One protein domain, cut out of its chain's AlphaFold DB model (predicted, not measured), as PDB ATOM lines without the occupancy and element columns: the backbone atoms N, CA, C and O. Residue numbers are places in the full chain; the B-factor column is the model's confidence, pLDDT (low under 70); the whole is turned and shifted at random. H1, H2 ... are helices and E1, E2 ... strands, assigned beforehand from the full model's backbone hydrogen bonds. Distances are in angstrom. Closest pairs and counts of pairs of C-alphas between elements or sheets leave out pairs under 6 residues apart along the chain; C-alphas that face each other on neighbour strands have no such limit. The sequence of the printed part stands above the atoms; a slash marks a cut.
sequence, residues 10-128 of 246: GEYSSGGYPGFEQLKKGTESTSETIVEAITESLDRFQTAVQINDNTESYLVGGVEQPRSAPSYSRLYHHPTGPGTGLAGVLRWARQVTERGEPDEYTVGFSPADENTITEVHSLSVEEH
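This is residues 10 to 128 of the 246 residues of an uncharacterized protein of Haloarcula californiae ATCC 33799 (UniProt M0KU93). One strongly twisted sheet of six strands folds back on itself and curls round the helix H3, with E5, E4 and E3 as one leaf, E1 and E6 as the other and E2 as the hinge. Two short helices come first: H2 packs over E5, and H1 only grazes the sheet. The 119 printed residues run H1 H2 H3 E1 E2 E3 E4 E5 E6, and the antiparallel sheet has the order E5 E4 E3 E2 E1 E6. The class is mixed, and the whole is compact, with a radius of gyration of the C-alphas of 13.9 A and spans of 48 by 29 by 25 A.

H1, residues 10 to 13, begins at C-alpha 10 (216.678, 213.774, 183.495). H2 is residues 18 to 23, and H3 is residues 32 to 41, 12.8 A. E1 is residues 47 to 51, E2 58 to 64 and E3 71 to 76, the last two 17.0 A each. E4, residues 86 to 95, is 27.9 A, and E5, residues 104 to 111, is 23.3 A. E6, residues 123 to 127, ends at (211.882, 241.293, 172.846).

E2 to E5 form a meander, each strand the antiparallel neighbour of the one before, with N 61 and O 74 at 2.7 A, N 73 and O 90 at 2.8 A, and N 91 and O 108 at 2.8 A. E1 and E6 are antiparallel, with N 48 and O 126 at 2.8 A. E1 and E2 meet only at a point. H3 touches E6, closest C-alphas Ile 34 and Leu 123, 5.7 A. H2 and H3 have every O i to N i+4 pair within hydrogen-bond range; H1 is too short for one.

C-alphas 80 and 99 are farthest apart, 48.3 A. The printed part has no cut. E5 to E6 is the long link. The pLDDT is under 70 in 32 residues, among them 10 to 29.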
ATOM      1  N   GLY A  10     215.852 214.132 182.344       39.59
ATOM      2  CA  GLY A  10     216.678 213.774 183.495       39.59
ATOM      3  C   GLY A  10     218.165 213.902 183.170       39.59
ATOM      4  O   GLY A  10     218.894 214.538 183.921       39.59
ATOM      5  N   GLU A  11     218.585 213.460 181.984       43.94
ATOM      6  CA  GLU A  11     219.978 213.553 181.530       43.94
ATOM      7  C   GLU A  11     220.431 215.005 181.287       43.94
ATOM      8  O   GLU A  11     221.613 215.313 181.419       43.94
ATOM      9  N   TYR A  12     219.504 215.926 180.992       46.81
ATOM     10  CA  TYR A  12     219.796 217.354 180.802       46.81
ATOM     11  C   TYR A  12     219.828 218.151 182.119       46.81
ATOM     12  O   TYR A  12     220.500 219.185 182.183       46.81
ATOM     13  N   SER A  13     219.117 217.697 183.154       40.66
ATOM     14  CA  SER A  13     218.890 218.447 184.402       40.66
ATOM     15  C   SER A  13     219.792 217.966 185.545       40.66
ATOM     16  O   SER A  13     220.220 218.757 186.386       40.66
ATOM     17  N   SER A  14     220.125 216.670 185.582       41.44
ATOM     18  CA  SER A  14     220.940 216.074 186.640       41.44
ATOM     19  C   SER A  14     222.408 215.971 186.225       41.44
ATOM     20  O   SER A  14     222.845 214.942 185.730       41.44
ATOM     21  N   GLY A  15     223.168 217.043 186.442       44.00
ATOM     22  CA  GLY A  15     224.614 216.985 186.689       44.00
ATOM     23  C   GLY A  15     225.477 216.210 185.682       44.00
ATOM     24  O   GLY A  15     225.725 215.021 185.847       44.00
ATOM     25  N   GLY A  16     226.074 216.948 184.742       48.34
ATOM     26  CA  GLY A  16     227.270 216.508 184.021       48.34
ATOM     27  C   GLY A  16     227.009 215.986 182.614       48.34
ATOM     28  O   GLY A  16     227.269 214.823 182.331       48.34
ATOM     29  N   TYR A  17     226.572 216.860 181.703       50.53
ATOM     30  CA  TYR A  17     226.706 216.571 180.275       50.53
ATOM     31  C   TYR A  17     228.198 216.675 179.900       50.53
ATOM     32  O   TYR A  17     228.765 217.769 180.005       50.53
ATOM     33  N   PRO A  18     228.862 215.586 179.465       52.25
ATOM     34  CA  PRO A  18     230.310 215.581 179.246       52.25
ATOM     35  C   PRO A  18     230.774 216.578 178.171       52.25
ATOM     36  O   PRO A  18     231.927 217.002 178.203       52.25
ATOM     37  N   GLY A  19     229.884 217.001 177.264       55.12
ATOM     38  CA  GLY A  19     230.185 218.000 176.233       55.12
ATOM     39  C   GLY A  19     230.425 219.419 176.766       55.12
ATOM     40  O   GLY A  19     231.195 220.165 176.173       55.12
ATOM     41  N   PHE A  20     229.843 219.802 177.909       63.56
ATOM     42  CA  PHE A  20     230.019 221.166 178.434       63.56
ATOM     43  C   PHE A  20     231.393 221.351 179.097       63.56
ATOM     44  O   PHE A  20     232.025 222.395 178.971       63.56
ATOM     45  N   GLU A  21     231.907 220.301 179.741       63.78
ATOM     46  CA  GLU A  21     233.282 220.273 180.259       63.78
ATOM     47  C   GLU A  21     234.333 220.220 179.135       63.78
ATOM     48  O   GLU A  21     235.487 220.584 179.353       63.78
ATOM     49  N   GLN A  22     233.950 219.777 177.930       58.75
ATOM     50  CA  GLN A  22     234.803 219.853 176.741       58.75
ATOM     51  C   GLN A  22     234.865 221.279 176.180       58.75
ATOM     52  O   GLN A  22     235.956 221.706 175.812       58.75
ATOM     53  N   LEU A  23     233.753 222.029 176.201       60.84
ATOM     54  CA  LEU A  23     233.746 223.455 175.845       60.84
ATOM     55  C   LEU A  23     234.672 224.263 176.764       60.84
ATOM     56  O   LEU A  23     235.579 224.922 176.276       60.84
ATOM     57  N   LYS A  24     234.567 224.088 178.090       62.25
ATOM     58  CA  LYS A  24     235.431 224.780 179.073       62.25
ATOM     59  C   LYS A  24     236.941 224.629 178.845       62.25
ATOM     60  O   LYS A  24     237.713 225.433 179.350       62.25
ATOM     61  N   LYS A  25     237.391 223.565 178.171       53.41
ATOM     62  CA  LYS A  25     238.821 223.248 178.004       53.41
ATOM     63  C   LYS A  25     239.431 223.771 176.702       53.41
ATOM     64  O   LYS A  25     240.639 223.618 176.536       53.41
ATOM     65  N   GLY A  26     238.632 224.317 175.784       49.44
ATOM     66  CA  GLY A  26     239.083 224.611 174.420       49.44
ATOM     67  C   GLY A  26     238.645 225.946 173.822       49.44
ATOM     68  O   GLY A  26     239.077 226.235 172.712       49.44
ATOM     69  N   THR A  27     237.821 226.737 174.509       54.47
ATOM     70  CA  THR A  27     237.240 227.974 173.960       54.47
ATOM     71  C   THR A  27     237.926 229.232 174.486       54.47
ATOM     72  O   THR A  27     238.328 229.288 175.650       54.47
ATOM     73  N   GLU A  28     238.043 230.247 173.627       60.06
ATOM     74  CA  GLU A  28     238.371 231.615 174.040       60.06
ATOM     75  C   GLU A  28     237.244 232.176 174.931       60.06
ATOM     76  O   GLU A  28     236.128 231.652 174.951       60.06
ATOM     77  N   SER A  29     237.539 233.211 175.723       64.88
ATOM     78  CA  SER A  29     236.539 233.824 176.607       64.88
ATOM     79  C   SER A  29     235.323 234.311 175.807       64.88
ATOM     80  O   SER A  29     235.479 234.953 174.765       64.88
ATOM     81  N   THR A  30     234.112 234.015 176.296       77.81
ATOM     82  CA  THR A  30     232.859 234.474 175.677       77.81
ATOM     83  C   THR A  30     232.816 236.006 175.646       77.81
ATOM     84  O   THR A  30     233.186 236.657 176.623       77.81
ATOM     85  N   SER A  31     232.334 236.598 174.548       83.19
ATOM     86  CA  SER A  31     232.247 238.058 174.420       83.19
ATOM     87  C   SER A  31     231.321 238.687 175.472       83.19
ATOM     88  O   SER A  31     230.290 238.115 175.830       83.19
ATOM     89  N   GLU A  32     231.654 239.900 175.930       83.19
ATOM     90  CA  GLU A  32     230.852 240.640 176.922       83.19
ATOM     91  C   GLU A  32     229.392 240.813 176.477       83.19
ATOM     92  O   GLU A  32     228.488 240.676 177.292       83.19
ATOM     93  N   THR A  33     229.148 241.010 175.179       86.06
ATOM     94  CA  THR A  33     227.794 241.132 174.615       86.06
ATOM     95  C   THR A  33     226.952 239.872 174.820       86.06
ATOM     96  O   THR A  33     225.765 239.964 175.116       86.06
ATOM     97  N   ILE A  34     227.547 238.682 174.687       88.88
ATOM     98  CA  ILE A  34     226.828 237.425 174.935       88.88
ATOM     99  C   ILE A  34     226.570 237.263 176.434       88.88
ATOM    100  O   ILE A  34     225.498 236.791 176.806       88.88
ATOM    101  N   VAL A  35     227.525 237.660 177.284       85.50
ATOM    102  CA  VAL A  35     227.370 237.622 178.746       85.50
ATOM    103  C   VAL A  35     226.224 238.525 179.197       85.50
ATOM    104  O   VAL A  35     225.342 238.059 179.910       85.50
ATOM    105  N   GLU A  36     226.191 239.774 178.735       87.38
ATOM    106  CA  GLU A  36     225.109 240.721 179.020       87.38
ATOM    107  C   GLU A  36     223.754 240.155 178.576       87.38
ATOM    108  O   GLU A  36     222.820 240.090 179.376       87.38
ATOM    109  N   ALA A  37     223.678 239.619 177.352       88.56
ATOM    110  CA  ALA A  37     222.468 238.991 176.835       88.56
ATOM    111  C   ALA A  37     221.943 237.882 177.766       88.56
ATOM    112  O   ALA A  37     220.763 237.898 178.117       88.56
ATOM    113  N   ILE A  38     222.796 236.947 178.211       87.50
ATOM    114  CA  ILE A  38     222.381 235.831 179.084       87.50
ATOM    115  C   ILE A  38     222.083 236.245 180.531       87.50
ATOM    116  O   ILE A  38     221.295 235.564 181.191       87.50
ATOM    117  N   THR A  39     222.720 237.298 181.059       83.50
ATOM    118  CA  THR A  39     222.550 237.702 182.466       83.50
ATOM    119  C   THR A  39     221.493 238.773 182.678       83.50
ATOM    120  O   THR A  39     220.936 238.833 183.771       83.50
ATOM    121  N   GLU A  40     221.222 239.602 181.673       87.06
ATOM    122  CA  GLU A  40     220.386 240.798 181.823       87.06
ATOM    123  C   GLU A  40     219.175 240.814 180.887       87.06
ATOM    124  O   GLU A  40     218.169 241.427 181.232       87.06
ATOM    125  N   SER A  41     219.232 240.128 179.740       88.94
ATOM    126  CA  SER A  41     218.208 240.272 178.693       88.94
ATOM    127  C   SER A  41     217.327 239.042 178.473       88.94
ATOM    128  O   SER A  41     216.284 239.166 177.841       88.94
ATOM    129  N   LEU A  42     217.694 237.850 178.959       90.50
ATOM    130  CA  LEU A  42     216.852 236.661 178.784       90.50
ATOM    131  C   LEU A  42     215.660 236.668 179.742       90.50
ATOM    132  O   LEU A  42     215.779 236.247 180.894       90.50
ATOM    133  N   ASP A  43     214.493 237.049 179.225       90.62
ATOM    134  CA  ASP A  43     213.228 236.938 179.948       90.62
ATOM    135  C   ASP A  43     212.333 235.820 179.384       90.62
ATOM    136  O   ASP A  43     212.069 235.711 178.177       90.62
ATOM    137  N   ARG A  44     211.872 234.957 180.294       90.81
ATOM    138  CA  ARG A  44     211.116 233.738 180.008       90.81
ATOM    139  C   ARG A  44     209.768 234.088 179.397       90.81
ATOM    140  O   ARG A  44     208.940 234.776 179.983       90.81
ATOM    141  N   PHE A  45     209.517 233.526 178.221       91.75
ATOM    142  CA  PHE A  45     208.329 233.740 177.400       91.75
ATOM    143  C   PHE A  45     208.091 235.190 176.977       91.75
ATOM    144  O   PHE A  45     206.998 235.504 176.496       91.75
ATOM    145  N   GLN A  46     209.080 236.067 177.124       92.00
ATOM    146  CA  GLN A  46     209.021 237.463 176.685       92.00
ATOM    147  C   GLN A  46     210.093 237.792 175.646       92.00
ATOM    148  O   GLN A  46     209.914 238.720 174.861       92.00
ATOM    149  N   THR A  47     211.150 236.985 175.591       93.12
ATOM    150  CA  THR A  47     212.237 237.143 174.631       93.12
ATOM    151  C   THR A  47     212.395 235.922 173.739       93.12
ATOM    152  O   THR A  47     212.075 234.788 174.114       93.12
ATOM    153  N   ALA A  48     212.908 236.166 172.542       92.75
ATOM    154  CA  ALA A  48     213.434 235.162 171.642       92.75
ATOM    155  C   ALA A  48     214.925 235.415 171.403       92.75
ATOM    156  O   ALA A  48     215.413 236.531 171.570       92.75
ATOM    157  N   VAL A  49     215.655 234.375 171.018       93.88
ATOM    158  CA  VAL A  49     217.089 234.461 170.744       93.88
ATOM    159  C   VAL A  49     217.447 233.844 169.409       93.88
ATOM    160  O   VAL A  49     216.910 232.796 169.048       93.88
ATOM    161  N   GLN A  50     218.407 234.440 168.709       93.94
ATOM    162  CA  GLN A  50     219.095 233.784 167.598       93.94
ATOM    163  C   GLN A  50     220.520 233.467 168.026       93.94
ATOM    164  O   GLN A  50     221.188 234.267 168.682       93.94
ATOM    165  N   ILE A  51     220.969 232.266 167.676       92.69
ATOM    166  CA  ILE A  51     222.256 231.724 168.108       92.69
ATOM    167  C   ILE A  51     223.145 231.552 166.885       92.69
ATOM    168  O   ILE A  51     222.756 230.878 165.928       92.69
ATOM    169  N   ASN A  52     224.363 232.085 166.960       91.56
ATOM    170  CA  ASN A  52     225.356 232.050 165.889       91.56
ATOM    171  C   ASN A  52     224.756 232.587 164.573       91.56
ATOM    172  O   ASN A  52     224.035 233.581 164.591       91.56
ATOM    173  N   ASP A  53     225.034 231.931 163.447       86.06
ATOM    174  CA  ASP A  53     224.514 232.312 162.127       86.06
ATOM    175  C   ASP A  53     223.150 231.671 161.809       86.06
ATOM    176  O   ASP A  53     222.748 231.580 160.645       86.06
ATOM    177  N   ASN A  54     222.435 231.166 162.822       84.00
ATOM    178  CA  ASN A  54     221.121 230.583 162.603       84.00
ATOM    179  C   ASN A  54     220.088 231.671 162.288       84.00
ATOM    180  O   ASN A  54     219.974 232.670 162.991       84.00
ATOM    181  N   THR A  55     219.295 231.437 161.247       82.44
ATOM    182  CA  THR A  55     218.211 232.333 160.831       82.44
ATOM    183  C   THR A  55     216.947 232.182 161.673       82.44
ATOM    184  O   THR A  55     216.054 233.021 161.587       82.44
ATOM    185  N   GLU A  56     216.824 231.094 162.432       88.25
ATOM    186  CA  GLU A  56     215.676 230.859 163.304       88.25
ATOM    187  C   GLU A  56     215.828 231.566 164.659       88.25
ATOM    188  O   GLU A  56     216.863 231.451 165.317       88.25
ATOM    189  N   SER A  57     214.760 232.248 165.084       90.19
ATOM    190  CA  SER A  57     214.610 232.783 166.440       90.19
ATOM    191  C   SER A  57     213.907 231.767 167.337       90.19
ATOM    192  O   SER A  57     212.817 231.288 167.017       90.19
ATOM    193  N   TYR A  58     214.501 231.479 168.490       91.81
ATOM    194  CA  TYR A  58     213.963 230.552 169.476       91.81
ATOM    195  C   TYR A  58     213.375 231.282 170.670       91.81
ATOM    196  O   TYR A  58     214.043 232.107 171.285       91.81
ATOM    197  N   LEU A  59     212.158 230.927 171.064       91.69
ATOM    198  CA  LEU A  59     211.545 231.470 172.268       91.69
ATOM    199  C   LEU A  59     212.281 230.988 173.521       91.69
ATOM    200  O   LEU A  59     212.492 229.784 173.700       91.69
ATOM    201  N   VAL A  60     212.576 231.919 174.423       92.75
ATOM    202  CA  VAL A  60     213.176 231.639 175.728       92.75
ATOM    203  C   VAL A  60     212.120 231.065 176.673       92.75
ATOM    204  O   VAL A  60     211.070 231.658 176.912       92.75
ATOM    205  N   GLY A  61     212.396 229.882 177.203       90.50
ATOM    206  CA  GLY A  61     211.557 229.121 178.118       90.50
ATOM    207  C   GLY A  61     212.025 229.176 179.567       90.50
ATOM    208  O   GLY A  61     212.547 230.182 180.041       90.50
ATOM    209  N   GLY A  62     211.834 228.070 180.291       84.19
ATOM    210  CA  GLY A  62     212.307 227.908 181.661       84.19
ATOM    211  C   GLY A  62     213.798 228.184 181.804       84.19
ATOM    212  O   GLY A  62     214.610 227.536 181.141       84.19
ATOM    213  N   VAL A  63     214.124 229.107 182.712       79.69
ATOM    214  CA  VAL A  63     215.487 229.455 183.120       79.69
ATOM    215  C   VAL A  63     215.766 228.838 184.487       79.69
ATOM    216  O   VAL A  63     215.017 229.057 185.441       79.69
ATOM    217  N   GLU A  64     216.852 228.080 184.599       76.62
ATOM    218  CA  GLU A  64     217.313 227.494 185.855       76.62
ATOM    219  C   GLU A  64     218.765 227.887 186.132       76.62
ATOM    220  O   GLU A  64     219.629 227.803 185.262       76.62
ATOM    221  N   GLN A  65     219.035 228.287 187.376       73.19
ATOM    222  CA  GLN A  65     220.370 228.651 187.861       73.19
ATOM    223  C   GLN A  65     220.768 227.735 189.032       73.19
ATOM    224  O   GLN A  65     220.713 228.134 190.202       73.19
ATOM    225  N   PRO A  66     221.088 226.458 188.763       65.81
ATOM    226  CA  PRO A  66     221.459 225.514 189.804       65.81
ATOM    227  C   PRO A  66     222.794 225.903 190.454       65.81
ATOM    228  O   PRO A  66     223.735 226.327 189.795       65.81
ATOM    229  N   ARG A  67     222.916 225.691 191.770       63.41
ATOM    230  CA  ARG A  67     224.135 226.046 192.529       63.41
ATOM    231  C   ARG A  67     225.380 225.247 192.132       63.41
ATOM    232  O   ARG A  67     226.491 225.691 192.393       63.41
ATOM    233  N   SER A  68     225.197 224.045 191.589       63.94
ATOM    234  CA  SER A  68     226.264 223.066 191.338       63.94
ATOM    235  C   SER A  68     226.321 222.585 189.886       63.94
ATOM    236  O   SER A  68     226.952 221.568 189.605       63.94
ATOM    237  N   ALA A  69     225.630 223.262 188.970       66.69
ATOM    238  CA  ALA A  69     225.612 222.932 187.550       66.69
ATOM    239  C   ALA A  69     225.562 224.224 186.714       66.69
ATOM    240  O   ALA A  69     225.279 225.285 187.268       66.69
ATOM    241  N   PRO A  70     225.855 224.161 185.404       70.50
ATOM    242  CA  PRO A  70     225.661 225.302 184.520       70.50
ATOM    243  C   PRO A  70     224.213 225.790 184.576       70.50
ATOM    244  O   PRO A  70     223.280 224.978 184.566       70.50
ATOM    245  N   SER A  71     224.050 227.108 184.600       84.56
ATOM    246  CA  SER A  71     222.766 227.746 184.351       84.56
ATOM    247  C   SER A  71     222.298 227.408 182.947       84.56
ATOM    248  O   SER A  71     223.107 227.157 182.045       84.56
ATOM    249  N   TYR A  72     220.988 227.347 182.759       86.38
ATOM    250  CA  TYR A  72     220.440 227.024 181.459       86.38
ATOM    251  C   TYR A  72     219.075 227.649 181.212       86.38
ATOM    252  O   TYR A  72     218.322 227.931 182.142       86.38
ATOM    253  N   SER A  73     218.756 227.813 179.932       90.12
ATOM    254  CA  SER A  73     217.442 228.197 179.440       90.12
ATOM    255  C   SER A  73     216.994 227.225 178.358       90.12
ATOM    256  O   SER A  73     217.781 226.830 177.491       90.12
ATOM    257  N   ARG A  74     215.732 226.803 178.418       89.81
ATOM    258  CA  ARG A  74     215.113 225.991 177.363       89.81
ATOM    259  C   ARG A  74     214.730 226.894 176.203       89.81
ATOM    260  O   ARG A  74     214.221 227.984 176.424       89.81
ATOM    261  N   LEU A  75     214.949 226.422 174.986       91.31
ATOM    262  CA  LEU A  75     214.653 227.159 173.767       91.31
ATOM    263  C   LEU A  75     213.613 226.400 172.953       91.31
ATOM    264  O   LEU A  75     213.758 225.195 172.736       91.31
ATOM    265  N   TYR A  76     212.565 227.093 172.519       89.31
ATOM    266  CA  TYR A  76     211.446 226.510 171.782       89.31
ATOM    267  C   TYR A  76     211.377 227.057 170.360       89.31
ATOM    268  O   TYR A  76     211.577 228.251 170.138       89.31
ATOM    269  N   HIS A  77     211.048 226.183 169.409       87.25
ATOM    270  CA  HIS A  77     210.713 226.596 168.050       87.25
ATOM    271  C   HIS A  77     209.454 227.464 168.043       87.25
ATOM    272  O   HIS A  77     208.557 227.286 168.879       87.25
ATOM    273  N   HIS A  78     209.351 228.353 167.054       79.81
ATOM    274  CA  HIS A  78     208.070 228.990 166.780       79.81
ATOM    275  C   HIS A  78     207.070 227.913 166.311       79.81
ATOM    276  O   HIS A  78     207.392 227.124 165.426       79.81
ATOM    277  N   PRO A  79     205.843 227.865 166.845       70.19
ATOM    278  CA  PRO A  79     204.858 226.802 166.594       70.19
ATOM    279  C   PRO A  79     204.373 226.717 165.144       70.19
ATOM    280  O   PRO A  79     203.812 225.701 164.752       70.19
ATOM    281  N   THR A  80     204.596 227.765 164.351       66.19
ATOM    282  CA  THR A  80     204.280 227.819 162.912       66.19
ATOM    283  C   THR A  80     205.524 227.782 162.010       66.19
ATOM    284  O   THR A  80     205.410 227.960 160.797       66.19
ATOM    285  N   GLY A  81     206.716 227.585 162.586       66.56
ATOM    286  CA  GLY A  81     207.980 227.486 161.857       66.56
ATOM    287  C   GLY A  81     208.210 226.110 161.211       66.56
ATOM    288  O   GLY A  81     207.400 225.196 161.370       66.56
ATOM    289  N   PRO A  82     209.330 225.922 160.482       56.22
ATOM    290  CA  PRO A  82     209.697 224.641 159.862       56.22
ATOM    291  C   PRO A  82     210.066 223.528 160.867       56.22
ATOM    292  O   PRO A  82     210.391 222.415 160.454       56.22
ATOM    293  N   GLY A  83     209.983 223.808 162.168       66.88
ATOM    294  CA  GLY A  83     210.081 222.858 163.268       66.88
ATOM    295  C   GLY A  83     209.063 223.212 164.353       66.88
ATOM    296  O   GLY A  83     208.550 224.326 164.404       66.88
ATOM    297  N   THR A  84     208.759 222.253 165.220       71.75
ATOM    298  CA  THR A  84     207.891 222.452 166.379       71.75
ATOM    299  C   THR A  84     208.512 221.767 167.586       71.75
ATOM    300  O   THR A  84     209.319 220.850 167.434       71.75
ATOM    301  N   GLY A  85     208.162 222.200 168.796       81.25
ATOM    302  CA  GLY A  85     208.708 221.567 169.994       81.25
ATOM    303  C   GLY A  85     209.901 222.298 170.608       81.25
ATOM    304  O   GLY A  85     210.142 223.490 170.388       81.25
ATOM    305  N   LEU A  86     210.630 221.558 171.438       85.31
ATOM    306  CA  LEU A  86     211.871 222.002 172.063       85.31
ATOM    307  C   LEU A  86     212.985 222.045 171.013       85.31
ATOM    308  O   LEU A  86     213.359 221.006 170.481       85.31
ATOM    309  N   ALA A  87     213.561 223.222 170.781       88.00
ATOM    310  CA  ALA A  87     214.722 223.382 169.910       88.00
ATOM    311  C   ALA A  87     216.011 222.913 170.595       88.00
ATOM    312  O   ALA A  87     216.885 222.302 169.980       88.00
ATOM    313  N   GLY A  88     216.131 223.163 171.898       87.38
ATOM    314  CA  GLY A  88     217.299 222.760 172.665       87.38
ATOM    315  C   GLY A  88     217.431 223.504 173.982       87.38
ATOM    316  O   GLY A  88     216.463 224.028 174.533       87.38
ATOM    317  N   VAL A  89     218.654 223.534 174.498       89.06
ATOM    318  CA  VAL A  89     219.003 224.180 175.760       89.06
ATOM    319  C   VAL A  89     220.225 225.065 175.556       89.06
ATOM    320  O   VAL A  89     221.290 224.580 175.167       89.06
ATOM    321  N   LEU A  90     220.083 226.351 175.865       90.69
ATOM    322  CA  LEU A  90     221.199 227.277 176.018       90.69
ATOM    323  C   LEU A  90     221.783 227.096 177.418       90.69
ATOM    324  O   LEU A  90     221.051 227.163 178.401       90.69
ATOM    325  N   ARG A  91     223.085 226.841 177.524       88.25
ATOM    326  CA  ARG A  91     223.791 226.590 178.784       88.25
ATOM    327  C   ARG A  91     224.902 227.597 178.969       88.25
ATOM    328  O   ARG A  91     225.635 227.872 178.025       88.25
ATOM    329  N   TRP A  92     225.078 228.069 180.195       85.69
ATOM    330  CA  TRP A  92     226.192 228.931 180.547       85.69
ATOM    331  C   TRP A  92     226.738 228.630 181.936       85.69
ATOM    332  O   TRP A  92     226.019 228.236 182.854       85.69
ATOM    333  N   ALA A  93     228.040 228.823 182.097       82.25
ATOM    334  CA  ALA A  93     228.700 228.754 183.390       82.25
ATOM    335  C   ALA A  93     229.643 229.935 183.550       82.25
ATOM    336  O   ALA A  93     230.329 230.317 182.605       82.25
ATOM    337  N   ARG A  94     229.674 230.457 184.774       79.25
ATOM    338  CA  ARG A  94     230.613 231.479 185.222       79.25
ATOM    339  C   ARG A  94     231.772 230.801 185.939       79.25
ATOM    340  O   ARG A  94     231.546 230.024 186.872       79.25
ATOM    341  N   GLN A  95     232.989 231.108 185.529       76.00
ATOM    342  CA  GLN A  95     234.215 230.753 186.218       76.00
ATOM    343  C   GLN A  95     234.753 232.003 186.911       76.00
ATOM    344  O   GLN A  95     235.059 233.000 186.263       76.00
ATOM    345  N   VAL A  96     234.827 231.943 188.241       75.38
ATOM    346  CA  VAL A  96     235.339 233.055 189.048       75.38
ATOM    347  C   VAL A  96     236.858 233.075 188.931       75.38
ATOM    348  O   VAL A  96     237.513 232.106 189.323       75.38
ATOM    349  N   THR A  97     237.395 234.153 188.372       72.69
ATOM    350  CA  THR A  97     238.833 234.353 188.157       72.69
ATOM    351  C   THR A  97     239.499 234.974 189.387       72.69
ATOM    352  O   THR A  97     238.858 235.251 190.410       72.69
ATOM    353  N   GLU A  98     240.827 235.119 189.349       77.75
ATOM    354  CA  GLU A  98     241.557 235.738 190.451       77.75
ATOM    355  C   GLU A  98     241.176 237.216 190.618       77.75
ATOM    356  O   GLU A  98     240.668 237.895 189.727       77.75
ATOM    357  N   ARG A  99     241.403 237.747 191.821       72.38
ATOM    358  CA  ARG A  99     240.949 239.090 192.186       72.38
ATOM    359  C   ARG A  99     241.580 240.156 191.279       72.38
ATOM    360  O   ARG A  99     242.760 240.458 191.426       72.38
ATOM    361  N   GLY A 100     240.754 240.803 190.459       60.78
ATOM    362  CA  GLY A 100     241.174 241.853 189.523       60.78
ATOM    363  C   GLY A 100     241.051 241.453 188.052       60.78
ATOM    364  O   GLY A 100     241.196 242.324 187.198       60.78
ATOM    365  N   GLU A 101     240.744 240.188 187.767       68.50
ATOM    366  CA  GLU A 101     240.397 239.698 186.434       68.50
ATOM    367  C   GLU A 101     238.867 239.672 186.246       68.50
ATOM    368  O   GLU A 101     238.127 239.555 187.228       68.50
ATOM    369  N   PRO A 102     238.364 239.841 185.008       66.81
ATOM    370  CA  PRO A 102     236.954 239.623 184.712       66.81
ATOM    371  C   PRO A 102     236.622 238.137 184.857       66.81
ATOM    372  O   PRO A 102     237.454 237.279 184.560       66.81
ATOM    373  N   ASP A 103     235.409 237.821 185.308       74.12
ATOM    374  CA  ASP A 103     234.954 236.432 185.327       74.12
ATOM    375  C   ASP A 103     234.825 235.900 183.901       74.12
ATOM    376  O   ASP A 103     234.332 236.591 183.007       74.12
ATOM    377  N   GLU A 104     235.211 234.647 183.703       74.69
ATOM    378  CA  GLU A 104     235.078 233.995 182.409       74.69
ATOM    379  C   GLU A 104     233.719 233.312 182.307       74.69
ATOM    380  O   GLU A 104     233.250 232.654 183.242       74.69
ATOM    381  N   TYR A 105     233.094 233.439 181.144       79.88
ATOM    382  CA  TYR A 105     231.875 232.716 180.822       79.88
ATOM    383  C   TYR A 105     232.144 231.728 179.698       79.88
ATOM    384  O   TYR A 105     232.860 232.017 178.738       79.88
ATOM    385  N   THR A 106     231.523 230.560 179.807       83.00
ATOM    386  CA  THR A 106     231.413 229.595 178.711       83.00
ATOM    387  C   THR A 106     229.944 229.437 178.381       83.00
ATOM    388  O   THR A 106     229.157 229.118 179.278       83.00
ATOM    389  N   VAL A 107     229.580 229.633 177.114       86.44
ATOM    390  CA  VAL A 107     228.201 229.519 176.632       86.44
ATOM    391  C   VAL A 107     228.132 228.490 175.512       86.44
ATOM    392  O   VAL A 107     228.939 228.487 174.586       86.44
ATOM    393  N   GLY A 108     227.165 227.584 175.609       88.25
ATOM    394  CA  GLY A 108     226.968 226.521 174.635       88.25
ATOM    395  C   GLY A 108     225.494 226.258 174.379       88.25
ATOM    396  O   GLY A 108     224.672 226.323 175.292       88.25
ATOM    397  N   PHE A 109     225.158 225.915 173.142       89.94
ATOM    398  CA  PHE A 109     223.823 225.492 172.749       89.94
ATOM    399  C   PHE A 109     223.801 223.989 172.494       89.94
ATOM    400  O   PHE A 109     224.631 223.455 171.761       89.94
ATOM    401  N   SER A 110     222.852 223.299 173.121       87.06
ATOM    402  CA  SER A 110     222.627 221.864 172.963       87.06
ATOM    403  C   SER A 110     221.273 221.641 172.286       87.06
ATOM    404  O   SER A 110     220.249 221.791 172.960       87.06
ATOM    405  N   PRO A 111     221.238 221.310 170.983       85.25
ATOM    406  CA  PRO A 111     219.993 220.996 170.285       85.25
ATOM    407  C   PRO A 111     219.291 219.773 170.898       85.25
ATOM    408  O   PRO A 111     219.943 218.854 171.391       85.25
ATOM    409  N   ALA A 112     217.958 219.729 170.862       80.69
ATOM    410  CA  ALA A 112     217.176 218.660 171.501       80.69
ATOM    411  C   ALA A 112     217.338 217.272 170.844       80.69
ATOM    412  O   ALA A 112     217.156 216.240 171.507       80.69
ATOM    413  N   ASP A 113     217.678 217.251 169.553       75.00
ATOM    414  CA  ASP A 113     217.854 216.041 168.739       75.00
ATOM    415  C   ASP A 113     219.324 215.628 168.563       75.00
ATOM    416  O   ASP A 113     219.619 214.611 167.927       75.00
ATOM    417  N   GLU A 114     220.253 216.377 169.158       70.81
ATOM    418  CA  GLU A 114     221.687 216.141 169.039       70.81
ATOM    419  C   GLU A 114     222.334 215.882 170.404       70.81
ATOM    420  O   GLU A 114     221.946 216.431 171.430       70.81
ATOM    421  N   ASN A 115     223.375 215.046 170.416       67.25
ATOM    422  CA  ASN A 115     224.187 214.788 171.616       67.25
ATOM    423  C   ASN A 115     225.454 215.659 171.645       67.25
ATOM    424  O   ASN A 115     226.460 215.292 172.254       67.25
ATOM    425  N   THR A 116     225.421 216.782 170.937       76.44
ATOM    426  CA  THR A 116     226.515 217.738 170.784       76.44
ATOM    427  C   THR A 116     226.149 219.053 171.451       76.44
ATOM    428  O   THR A 116     224.976 219.409 171.574       76.44
ATOM    429  N   ILE A 117     227.171 219.760 171.931       81.19
ATOM    430  CA  ILE A 117     227.032 221.146 172.367       81.19
ATOM    431  C   ILE A 117     227.913 221.978 171.452       81.19
ATOM    432  O   ILE A 117     229.103 221.695 171.315       81.19
ATOM    433  N   THR A 118     227.308 222.977 170.831       84.31
ATOM    434  CA  THR A 118     227.983 223.924 169.951       84.31
ATOM    435  C   THR A 118     228.312 225.176 170.748       84.31
ATOM    436  O   THR A 118     227.485 225.648 171.531       84.31
ATOM    437  N   GLU A 119     229.517 225.704 170.569       87.19
ATOM    438  CA  GLU A 119     229.922 226.986 171.145       87.19
ATOM    439  C   GLU A 119     229.034 228.121 170.618       87.19
ATOM    440  O   GLU A 119     228.671 228.146 169.438       87.19
ATOM    441  N   VAL A 120     228.672 229.053 171.498       89.62
ATOM    442  CA  VAL A 120     227.907 230.249 171.133       89.62
ATOM    443  C   VAL A 120     228.869 231.421 170.998       89.62
ATOM    444  O   VAL A 120     229.374 231.927 171.995       89.62
ATOM    445  N   HIS A 121     229.108 231.853 169.762       88.44
ATOM    446  CA  HIS A 121     229.965 232.993 169.423       88.44
ATOM    447  C   HIS A 121     229.167 234.228 168.976       88.44
ATOM    448  O   HIS A 121     229.734 235.308 168.811       88.44
ATOM    449  N   SER A 122     227.852 234.093 168.782       91.19
ATOM    450  CA  SER A 122     226.916 235.208 168.614       91.19
ATOM    451  C   SER A 122     225.579 234.855 169.261       91.19
ATOM    452  O   SER A 122     225.102 233.727 169.130       91.19
ATOM    453  N   LEU A 123     224.978 235.816 169.958       93.62
ATOM    454  CA  LEU A 123     223.659 235.689 170.567       93.62
ATOM    455  C   LEU A 123     222.932 237.023 170.399       93.62
ATOM    456  O   LEU A 123     223.345 238.023 170.983       93.62
ATOM    457  N   SER A 124     221.871 237.047 169.596       92.88
ATOM    458  CA  SER A 124     220.958 238.189 169.534       92.88
ATOM    459  C   SER A 124     219.734 237.899 170.394       92.88
ATOM    460  O   SER A 124     219.260 236.763 170.440       92.88
ATOM    461  N   VAL A 125     219.239 238.921 171.090       93.75
ATOM    462  CA  VAL A 125     218.018 238.848 171.896       93.75
ATOM    463  C   VAL A 125     216.994 239.792 171.283       93.75
ATOM    464  O   VAL A 125     217.297 240.948 170.995       93.75
ATOM    465  N   GLU A 126     215.789 239.282 171.072       92.50
ATOM    466  CA  GLU A 126     214.645 240.017 170.552       92.50
ATOM    467  C   GLU A 126     213.527 239.989 171.595       92.50
ATOM    468  O   GLU A 126     213.047 238.922 171.983       92.50
ATOM    469  N   GLU A 127     213.095 241.163 172.043       92.00
ATOM    470  CA  GLU A 127     211.882 241.293 172.846       92.00
ATOM    471  C   GLU A 127     210.643 241.175 171.957       92.00
ATOM    472  O   GLU A 127     210.593 241.714 170.849       92.00
ATOM    473  N   HIS A 128     209.599 240.522 172.464       87.44
ATOM    474  CA  HIS A 128     208.314 240.475 171.781       87.44
ATOM    475  C   HIS A 128     207.143 240.695 172.744       87.44
ATOM    476  O   HIS A 128     207.144 240.267 173.899       87.44
TER     477      HIS A 128